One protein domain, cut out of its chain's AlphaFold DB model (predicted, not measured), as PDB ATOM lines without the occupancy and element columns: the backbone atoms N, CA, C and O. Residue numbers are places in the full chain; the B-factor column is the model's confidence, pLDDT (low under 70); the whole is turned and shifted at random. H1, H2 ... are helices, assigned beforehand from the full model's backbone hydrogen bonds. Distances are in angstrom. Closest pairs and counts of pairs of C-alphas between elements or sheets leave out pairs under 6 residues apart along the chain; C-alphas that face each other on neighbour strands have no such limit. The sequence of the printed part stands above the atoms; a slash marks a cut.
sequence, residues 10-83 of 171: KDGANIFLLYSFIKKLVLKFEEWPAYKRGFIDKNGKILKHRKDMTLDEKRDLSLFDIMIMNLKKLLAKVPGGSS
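This is residues 10 to 83 of the 171 residues of an uncharacterized protein of Hyphomicrobiales bacterium (UniProt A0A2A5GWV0). A long helix, H1, reaches out as an arm from a small body of one medium helix, H4, two very short helices, H2 and H3, and much loop. The inner end of H1 meets H4 partway along it, H2 and H3 sit near each other, and a long looping stretch, residues 37 to 56, joins them. The printed part has 74 residues with four named helices in the order H1, H2, H3, H4 and no named strand; the class is all helix. The whole is compact, with a radius of gyration of the C-alphas of 13.0 A, and spans 36 by 32 by 18 A.

H1, residues 10 to 26, touches H4, residues 63 to 75, with residues 21 to 25 alone. Their closest C-alphas, those of Leu 25 and Ile 68, are 6.4 A apart. They run the same way at a steep tilt of 46 degrees. Residues 10 to 19 of H1 stand free. H2, residues 33 to 36, and H3, residues 57 to 60, are close but not clearly touching; their closest C-alphas, those of Ala 34 and Asp 60, are 5.4 A apart. H2 is apart from H4, and H1 is apart from H3. Every O i to N i+4 pair is within hydrogen-bond range in H1 and H4; H2 and H3 are too short for such a pair.

H1 measures 24.5 A from C-alpha 10 at (260.652, 132.846, 109.453) to C-alpha 26 at (239.426, 140.243, 119.139). H4 measures 18.4 A and ends at C-alpha 75, (233.936, 130.554, 120.992). H2 measures 5.1 A and H3 5.3 A.

The C-alphas of Leu 55 and Pro 79, the two farthest apart, are 37.3 A apart. The printed part has no cut. The link from H2 to H3 is long, with 20 residues. Residues 10 to 15 and 79 to 83 of the model have pLDDT under 70.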
ATOM      1  N   LYS A  10     261.631 133.813 108.924       58.88
ATOM      2  CA  LYS A  10     260.652 132.846 109.453       58.88
ATOM      3  C   LYS A  10     260.075 133.334 110.781       58.88
ATOM      4  O   LYS A  10     258.859 133.284 110.959       58.88
ATOM      5  N   ASP A  11     260.913 133.882 111.653       62.69
ATOM      6  CA  ASP A  11     260.496 134.429 112.943       62.69
ATOM      7  C   ASP A  11     259.605 135.668 112.760       62.69
ATOM      8  O   ASP A  11     258.520 135.739 113.338       62.69
ATOM      9  N   GLY A  12     259.972 136.591 111.864       60.19
ATOM     10  CA  GLY A  12     259.149 137.758 111.529       60.19
ATOM     11  C   GLY A  12     257.793 137.393 110.908       60.19
ATOM     12  O   GLY A  12     256.759 137.941 111.298       60.19
ATOM     13  N   ALA A  13     257.764 136.428 109.983       67.06
ATOM     14  CA  ALA A  13     256.522 135.937 109.383       67.06
ATOM     15  C   ALA A  13     255.606 135.262 110.420       67.06
ATOM     16  O   ALA A  13     254.391 135.476 110.400       67.06
ATOM     17  N   ASN A  14     256.181 134.494 111.350       57.88
ATOM     18  CA  ASN A  14     255.444 133.854 112.438       57.88
ATOM     19  C   ASN A  14     254.842 134.884 113.401       57.88
ATOM     20  O   ASN A  14     253.659 134.788 113.731       57.88
ATOM     21  N   ILE A  15     255.614 135.899 113.800       68.31
ATOM     22  CA  ILE A  15     255.136 136.987 114.664       68.31
ATOM     23  C   ILE A  15     254.005 137.757 113.978       68.31
ATOM     24  O   ILE A  15     252.961 137.995 114.586       68.31
ATOM     25  N   PHE A  16     254.157 138.092 112.694       73.12
ATOM     26  CA  PHE A  16     253.112 138.773 111.930       73.12
ATOM     27  C   PHE A  16     251.830 137.936 111.811       73.12
ATOM     28  O   PHE A  16     250.719 138.468 111.934       73.12
ATOM     29  N   LEU A  17     251.962 136.625 111.583       76.56
ATOM     30  CA  LEU A  17     250.828 135.708 111.505       76.56
ATOM     31  C   LEU A  17     250.099 135.614 112.850       76.56
ATOM     32  O   LEU A  17     248.872 135.729 112.882       76.56
ATOM     33  N   LEU A  18     250.845 135.462 113.948       72.12
ATOM     34  CA  LEU A  18     250.310 135.435 115.308       72.12
ATOM     35  C   LEU A  18     249.585 136.745 115.642       72.12
ATOM     36  O   LEU A  18     248.435 136.723 116.086       72.12
ATOM     37  N   TYR A  19     250.212 137.884 115.343       70.19
ATOM     38  CA  TYR A  19     249.618 139.210 115.500       70.19
ATOM     39  C   TYR A  19     248.304 139.334 114.722       70.19
ATOM     40  O   TYR A  19     247.266 139.699 115.279       70.19
ATOM     41  N   SER A  20     248.322 138.979 113.436       78.06
ATOM     42  CA  SER A  20     247.148 139.053 112.563       78.06
ATOM     43  C   SER A  20     246.022 138.136 113.042       78.06
ATOM     44  O   SER A  20     244.849 138.515 112.974       78.06
ATOM     45  N   PHE A  21     246.368 136.954 113.560       81.94
ATOM     46  CA  PHE A  21     245.427 136.004 114.140       81.94
ATOM     47  C   PHE A  21     244.738 136.582 115.378       81.94
ATOM     48  O   PHE A  21     243.510 136.696 115.392       81.94
ATOM     49  N   ILE A  22     245.515 137.007 116.382       77.50
ATOM     50  CA  ILE A  22     244.986 137.551 117.640       77.50
ATOM     51  C   ILE A  22     244.158 138.808 117.362       77.50
ATOM     52  O   ILE A  22     243.019 138.907 117.821       77.50
ATOM     53  N   LYS A  23     244.672 139.730 116.534       78.12
ATOM     54  CA  LYS A  23     243.967 140.956 116.137       78.12
ATOM     55  C   LYS A  23     242.594 140.638 115.562       78.12
ATOM     56  O   LYS A  23     241.590 141.155 116.047       78.12
ATOM     57  N   LYS A  24     242.508 139.752 114.566       84.69
ATOM     58  CA  LYS A  24     241.217 139.370 113.971       84.69
ATOM     59  C   LYS A  24     240.325 138.616 114.965       84.69
ATOM     60  O   LYS A  24     239.105 138.801 114.944       84.69
ATOM     61  N   LEU A  25     240.893 137.834 115.885       82.50
ATOM     62  CA  LEU A  25     240.141 137.128 116.924       82.50
ATOM     63  C   LEU A  25     239.454 138.083 117.917       82.50
ATOM     64  O   LEU A  25     238.330 137.806 118.327       82.50
ATOM     65  N   VAL A  26     240.027 139.254 118.213       77.50
ATOM     66  CA  VAL A  26     239.426 140.243 119.139       77.50
ATOM     67  C   VAL A  26     238.615 141.352 118.445       77.50
ATOM     68  O   VAL A  26     237.638 141.863 119.006       77.50
ATOM     69  N   LEU A  27     238.953 141.694 117.199       82.06
ATOM     70  CA  LEU A  27     238.338 142.781 116.423       82.06
ATOM     71  C   LEU A  27     236.863 142.504 116.075       82.06
ATOM     72  O   LEU A  27     236.525 141.380 115.702       82.06
ATOM     73  N   LYS A  28     235.962 143.493 116.159       84.81
ATOM     74  CA  LYS A  28     234.556 143.274 115.752       84.81
ATOM     75  C   LYS A  28     234.484 143.004 114.248       84.81
ATOM     76  O   LYS A  28     235.289 143.535 113.489       84.81
ATOM     77  N   PHE A  29     233.501 142.214 113.802       88.75
ATOM     78  CA  PHE A  29     233.312 141.961 112.366       88.75
ATOM     79  C   PHE A  29     233.076 143.254 111.581       88.75
ATOM     80  O   PHE A  29     233.555 143.365 110.463       88.75
ATOM     81  N   GLU A  30     232.447 144.254 112.197       87.88
ATOM     82  CA  GLU A  30     232.179 145.574 111.610       87.88
ATOM     83  C   GLU A  30     233.442 146.308 111.126       87.88
ATOM     84  O   GLU A  30     233.408 147.108 110.192       87.88
ATOM     85  N   GLU A  31     234.583 146.006 111.741       85.56
ATOM     86  CA  GLU A  31     235.861 146.642 111.433       85.56
ATOM     87  C   GLU A  31     236.614 145.901 110.314       85.56
ATOM     88  O   GLU A  31     237.603 146.412 109.783       85.56
ATOM     89  N   TRP A  32     236.153 144.707 109.920       90.69
ATOM     90  CA  TRP A  32     236.808 143.895 108.899       90.69
ATOM     91  C   TRP A  32     236.578 144.482 107.497       90.69
ATOM     92  O   TRP A  32     235.458 144.893 107.177       90.69
ATOM     93  N   PRO A  33     237.580 144.434 106.598       91.00
ATOM     94  CA  PRO A  33     237.404 144.825 105.196       91.00
ATOM     95  C   PRO A  33     236.242 144.089 104.515       91.00
ATOM     96  O   PRO A  33     235.446 144.698 103.804       91.00
ATOM     97  N   ALA A  34     236.083 142.794 104.808       92.50
ATOM     98  CA  ALA A  34     234.981 141.982 104.301       92.50
ATOM     99  C   ALA A  34     233.593 142.500 104.719       92.50
ATOM    100  O   ALA A  34     232.651 142.387 103.938       92.50
ATOM    101  N   TYR A  35     233.450 143.072 105.919       93.69
ATOM    102  CA  TYR A  35     232.181 143.659 106.359       93.69
ATOM    103  C   TYR A  35     231.906 144.969 105.633       93.69
ATOM    104  O   TYR A  35     230.820 145.161 105.095       93.69
ATOM    105  N   LYS A  36     232.922 145.833 105.529       93.19
ATOM    106  CA  LYS A  36     232.826 147.111 104.806       93.19
ATOM    107  C   LYS A  36     232.441 146.918 103.335       93.19
ATOM    108  O   LYS A  36     231.740 147.749 102.774       93.19
ATOM    109  N   ARG A  37     232.854 145.801 102.723       92.12
ATOM    110  CA  ARG A  37     232.477 145.410 101.352       92.12
ATOM    111  C   ARG A  37     231.174 144.602 101.250       92.12
ATOM    112  O   ARG A  37     230.786 144.217 100.152       92.12
ATOM    113  N   GLY A  38     230.502 144.319 102.365       92.12
ATOM    114  CA  GLY A  38     229.233 143.584 102.387       92.12
ATOM    115  C   GLY A  38     229.354 142.078 102.127       92.12
ATOM    116  O   GLY A  38     228.372 141.431 101.767       92.12
ATOM    117  N   PHE A  39     230.540 141.484 102.293       94.50
ATOM    118  CA  PHE A  39     230.736 140.036 102.140       94.50
ATOM    119  C   PHE A  39     230.297 139.247 103.369       94.50
ATOM    120  O   PHE A  39     229.955 138.069 103.241       94.50
ATOM    121  N   ILE A  40     230.313 139.884 104.540       94.62
ATOM    122  CA  ILE A  40     229.884 139.307 105.814       94.62
ATOM    123  C   ILE A  40     228.929 140.258 106.543       94.62
ATOM    124  O   ILE A  40     228.989 141.469 106.340       94.62
ATOM    125  N   ASP A  41     228.065 139.715 107.399       94.06
ATOM    126  CA  ASP A  41     227.224 140.506 108.304       94.06
ATOM    127  C   ASP A  41     227.923 140.807 109.647       94.06
ATOM    128  O   ASP A  41     229.047 140.366 109.909       94.06
ATOM    129  N   LYS A  42     227.226 141.528 110.536       92.06
ATOM    130  CA  LYS A  42     227.725 141.903 111.872       92.06
ATOM    131  C   LYS A  42     228.019 140.708 112.789       92.06
ATOM    132  O   LYS A  42     228.724 140.856 113.782       92.06
ATOM    133  N   ASN A  43     227.489 139.531 112.457       87.75
ATOM    134  CA  ASN A  43     227.619 138.293 113.219       87.75
ATOM    135  C   ASN A  43     228.604 137.300 112.567       87.75
ATOM    136  O   ASN A  43     228.768 136.183 113.062       87.75
ATOM    137  N   GLY A  44     229.257 137.662 111.455       88.25
ATOM    138  CA  GLY A  44     230.162 136.765 110.732       88.25
ATOM    139  C   GLY A  44     229.440 135.679 109.915       88.25
ATOM    140  O   GLY A  44     229.958 134.568 109.718       88.25
ATOM    141  N   LYS A  45     228.217 135.954 109.451       92.56
ATOM    142  CA  LYS A  45     227.551 135.178 108.400       92.56
ATOM    143  C   LYS A  45     228.072 135.634 107.043       92.56
ATOM    144  O   LYS A  45     228.094 136.824 106.753       92.56
ATOM    145  N   ILE A  46     228.454 134.678 106.200       93.19
ATOM    146  CA  ILE A  46     228.882 134.946 104.826       93.19
ATOM    147  C   ILE A  46     227.649 135.285 103.984       93.19
ATOM    148  O   ILE A  46     226.719 134.484 103.904       93.19
ATOM    149  N   LEU A  47     227.659 136.464 103.364       94.00
ATOM    150  CA  LEU A  47     226.613 136.949 102.460       94.00
ATOM    151  C   LEU A  47     226.961 136.673 100.993       94.00
ATOM    152  O   LEU A  47     226.076 136.367 100.198       94.00
ATOM    153  N   LYS A  48     228.252 136.727 100.641       91.56
ATOM    154  CA  LYS A  48     228.753 136.429  99.294       91.56
ATOM    155  C   LYS A  48     229.561 135.134  99.299       91.56
ATOM    156  O   LYS A  48     230.557 135.019 100.009       91.56
ATOM    157  N   HIS A  49     229.149 134.145  98.508       88.50
ATOM    158  CA  HIS A  49     229.867 132.875  98.437       88.50
ATOM    159  C   HIS A  49     231.218 133.023  97.724       88.50
ATOM    160  O   HIS A  49     231.359 133.746  96.743       88.50
ATOM    161  N   ARG A  50     232.213 132.252  98.181       86.44
ATOM    162  CA  ARG A  50     233.601 132.293  97.678       86.44
ATOM    163  C   ARG A  50     233.734 132.001  96.177       86.44
ATOM    164  O   ARG A  50     234.672 132.482  95.546       86.44
ATOM    165  N   LYS A  51     232.816 131.210  95.612       88.69
ATOM    166  CA  LYS A  51     232.754 130.908  94.170       88.69
ATOM    167  C   LYS A  51     232.387 132.134  93.325       88.69
ATOM    168  O   LYS A  51     232.814 132.218  92.183       88.69
ATOM    169  N   ASP A  52     231.671 133.087  93.918       90.38
ATOM    170  CA  ASP A  52     231.169 134.290  93.254       90.38
ATOM    171  C   ASP A  52     232.093 135.502  93.495       90.38
ATOM    172  O   ASP A  52     231.775 136.620  93.093       90.38
ATOM    173  N   MET A  53     233.223 135.299  94.187       91.00
ATOM    174  CA  MET A  53     234.208 136.337  94.501       91.00
ATOM    175  C   MET A  53     235.311 136.429  93.447       91.00
ATOM    176  O   MET A  53     235.866 135.407  93.022       91.00
ATOM    177  N   THR A  54     235.692 137.655  93.094       92.38
ATOM    178  CA  THR A  54     236.886 137.929  92.283       92.38
ATOM    179  C   THR A  54     238.169 137.640  93.073       92.38
ATOM    180  O   THR A  54     238.141 137.376  94.278       92.38
ATOM    181  N   LEU A  55     239.321 137.662  92.397       88.50
ATOM    182  CA  LEU A  55     240.624 137.476  93.047       88.50
ATOM    183  C   LEU A  55     240.885 138.529  94.129       88.50
ATOM    184  O   LEU A  55     241.357 138.172  95.206       88.50
ATOM    185  N   ASP A  56     240.526 139.785  93.873       88.31
ATOM    186  CA  ASP A  56     240.697 140.865  94.843       88.31
ATOM    187  C   ASP A  56     239.779 140.695  96.047       88.31
ATOM    188  O   ASP A  56     240.226 140.792  97.182       88.31
ATOM    189  N   GLU A  57     238.519 140.325  95.829       88.62
ATOM    190  CA  GLU A  57     237.571 140.096  96.923       88.62
ATOM    191  C   GLU A  57     237.974 138.908  97.807       88.62
ATOM    192  O   GLU A  57     237.757 138.913  99.020       88.62
ATOM    193  N   LYS A  58     238.622 137.895  97.218       89.06
ATOM    194  CA  LYS A  58     239.204 136.771  97.967       89.06
ATOM    195  C   LYS A  58     240.384 137.188  98.848       89.06
ATOM    196  O   LYS A  58     240.711 136.431  99.762       89.06
ATOM    197  N   ARG A  59     241.019 138.339  98.599       87.50
ATOM    198  CA  ARG A  59     242.062 138.894  99.480       87.50
ATOM    199  C   ARG A  59     241.450 139.520 100.732       87.50
ATOM    200  O   ARG A  59     242.013 139.359 101.808       87.50
ATOM    201  N   ASP A  60     240.281 140.152 100.617       87.88
ATOM    202  CA  ASP A  60     239.572 140.736 101.769       87.88
ATOM    203  C   ASP A  60     238.855 139.700 102.634       87.88
ATOM    204  O   ASP A  60     238.623 139.940 103.820       87.88
ATOM    205  N   LEU A  61     238.485 138.565 102.034       91.12
ATOM    206  CA  LEU A  61     237.972 137.394 102.735       91.12
ATOM    207  C   LEU A  61     238.797 136.155 102.371       91.12
ATOM    208  O   LEU A  61     238.384 135.260 101.615       91.12
ATOM    209  N   SER A  62     239.998 136.100 102.937       91.38
ATOM    210  CA  SER A  62     240.908 134.975 102.753       91.38
ATOM    211  C   SER A  62     240.383 133.704 103.437       91.38
ATOM    212  O   SER A  62     239.431 133.723 104.220       91.38
ATOM    213  N   LEU A  63     240.992 132.552 103.135       90.81
ATOM    214  CA  LEU A  63     240.637 131.302 103.821       90.81
ATOM    215  C   LEU A  63     240.943 131.384 105.327       90.81
ATOM    216  O   LEU A  63     240.170 130.889 106.144       90.81
ATOM    217  N   PHE A  64     242.031 132.071 105.678       90.06
ATOM    218  CA  PHE A  64     242.423 132.363 107.053       90.06
ATOM    219  C   PHE A  64     241.343 133.162 107.799       90.06
ATOM    220  O   PHE A  64     240.975 132.824 108.921       90.06
ATOM    221  N   ASP A  65     240.741 134.149 107.135       90.56
ATOM    222  CA  ASP A  65     239.666 134.967 107.712       90.56
ATOM    223  C   ASP A  65     238.401 134.161 107.970       90.56
ATOM    224  O   ASP A  65     237.758 134.307 109.011       90.56
ATOM    225  N   ILE A  66     238.065 133.262 107.043       91.50
ATOM    226  CA  ILE A  66     236.932 132.347 107.193       91.50
ATOM    227  C   ILE A  66     237.157 131.411 108.386       91.50
ATOM    228  O   ILE A  66     236.233 131.193 109.174       91.50
ATOM    229  N   MET A  67     238.377 130.886 108.546       92.62
ATOM    230  CA  MET A  67     238.746 130.051 109.689       92.62
ATOM    231  C   MET A  67     238.589 130.817 111.008       92.62
ATOM    232  O   MET A  67     237.902 130.333 111.906       92.62
ATOM    233  N   ILE A  68     239.142 132.031 111.110       90.06
ATOM    234  CA  ILE A  68     239.026 132.864 112.319       90.06
ATOM    235  C   ILE A  68     237.565 133.186 112.624       90.06
ATOM    236  O   ILE A  68     237.131 133.080 113.765       90.06
ATOM    237  N   MET A  69     236.769 133.532 111.617       90.69
ATOM    238  CA  MET A  69     235.346 133.814 111.793       90.69
ATOM    239  C   MET A  69     234.579 132.594 112.317       90.69
ATOM    240  O   MET A  69     233.734 132.729 113.203       90.69
ATOM    241  N   ASN A  70     234.868 131.397 111.801       90.00
ATOM    242  CA  ASN A  70     234.277 130.157 112.305       90.00
ATOM    243  C   ASN A  70     234.716 129.861 113.743       90.00
ATOM    244  O   ASN A  70     233.869 129.495 114.557       90.00
ATOM    245  N   LEU A  71     235.986 130.102 114.073       85.69
ATOM    246  CA  LEU A  71     236.495 129.979 115.435       85.69
ATOM    247  C   LEU A  71     235.801 130.963 116.387       85.69
ATOM    248  O   LEU A  71     235.299 130.546 117.422       85.69
ATOM    249  N   LYS A  72     235.660 132.241 116.014       83.38
ATOM    250  CA  LYS A  72     234.918 133.238 116.810       83.38
ATOM    251  C   LYS A  72     233.477 132.815 117.058       83.38
ATOM    252  O   LYS A  72     232.986 132.936 118.174       83.38
ATOM    253  N   LYS A  73     232.800 132.286 116.035       83.88
ATOM    254  CA  LYS A  73     231.433 131.761 116.180       83.88
ATOM    255  C   LYS A  73     231.376 130.552 117.110       83.88
ATOM    256  O   LYS A  73     230.387 130.400 117.816       83.88
ATOM    257  N   LEU A  74     232.399 129.697 117.112       82.62
ATOM    258  CA  LEU A  74     232.490 128.562 118.029       82.62
ATOM    259  C   LEU A  74     232.721 129.031 119.471       82.62
ATOM    260  O   LEU A  74     231.989 128.614 120.361       82.62
ATOM    261  N   LEU A  75     233.665 129.950 119.684       74.06
ATOM    262  CA  LEU A  75     233.936 130.554 120.992       74.06
ATOM    263  C   LEU A  75     232.708 131.280 121.547       74.06
ATOM    264  O   LEU A  75     232.430 131.199 122.737       74.06
ATOM    265  N   ALA A  76     231.914 131.914 120.682       74.50
ATOM    266  CA  ALA A  76     230.671 132.559 121.085       74.50
ATOM    267  C   ALA A  76     229.574 131.581 121.546       74.50
ATOM    268  O   ALA A  76     228.645 132.004 122.230       74.50
ATOM    269  N   LYS A  77     229.665 130.292 121.190       75.31
ATOM    270  CA  LYS A  77     228.769 129.245 121.709       75.31
ATOM    271  C   LYS A  77     229.191 128.740 123.087       75.31
ATOM    272  O   LYS A  77     228.391 128.087 123.751       75.31
ATOM    273  N   VAL A  78     230.424 129.017 123.511       72.31
ATOM    274  CA  VAL A  78     230.908 128.679 124.849       72.31
ATOM    275  C   VAL A  78     230.476 129.793 125.812       72.31
ATOM    276  O   VAL A  78     230.739 130.965 125.526       72.31
ATOM    277  N   PRO A  79     229.819 129.482 126.948       58.31
ATOM    278  CA  PRO A  79     229.461 130.496 127.937       58.31
ATOM    279  C   PRO A  79     230.725 131.223 128.421       58.31
ATOM    280  O   PRO A  79     231.685 130.596 128.853       58.31
ATOM    281  N   GLY A  80     230.754 132.553 128.280       60.41
ATOM    282  CA  GLY A  80     231.921 133.395 128.589       60.41
ATOM    283  C   GLY A  80     232.959 133.544 127.461       60.41
ATOM    284  O   GLY A  80     233.728 134.506 127.478       60.41
ATOM    285  N   GLY A  81     232.941 132.684 126.436       57.72
ATOM    286  CA  GLY A  81     233.918 132.668 125.334       57.72
ATOM    287  C   GLY A  81     233.732 133.755 124.267       57.72
ATOM    288  O   GLY A  81     234.646 134.025 123.492       57.72
ATOM    289  N   SER A  82     232.577 134.425 124.237       58.41
ATOM    290  CA  SER A  82     232.336 135.614 123.406       58.41
ATOM    291  C   SER A  82     232.974 136.888 123.969       58.41
ATOM    292  O   SER A  82     233.082 137.889 123.254       58.41
ATOM    293  N   SER A  83     233.376 136.884 125.245       59.97
ATOM    294  CA  SER A  83     233.954 138.060 125.885       59.97
ATOM    295  C   SER A  83     235.424 138.225 125.482       59.97
ATOM    296  O   SER A  83     236.237 137.311 125.624       59.97
TER     297      SER A  83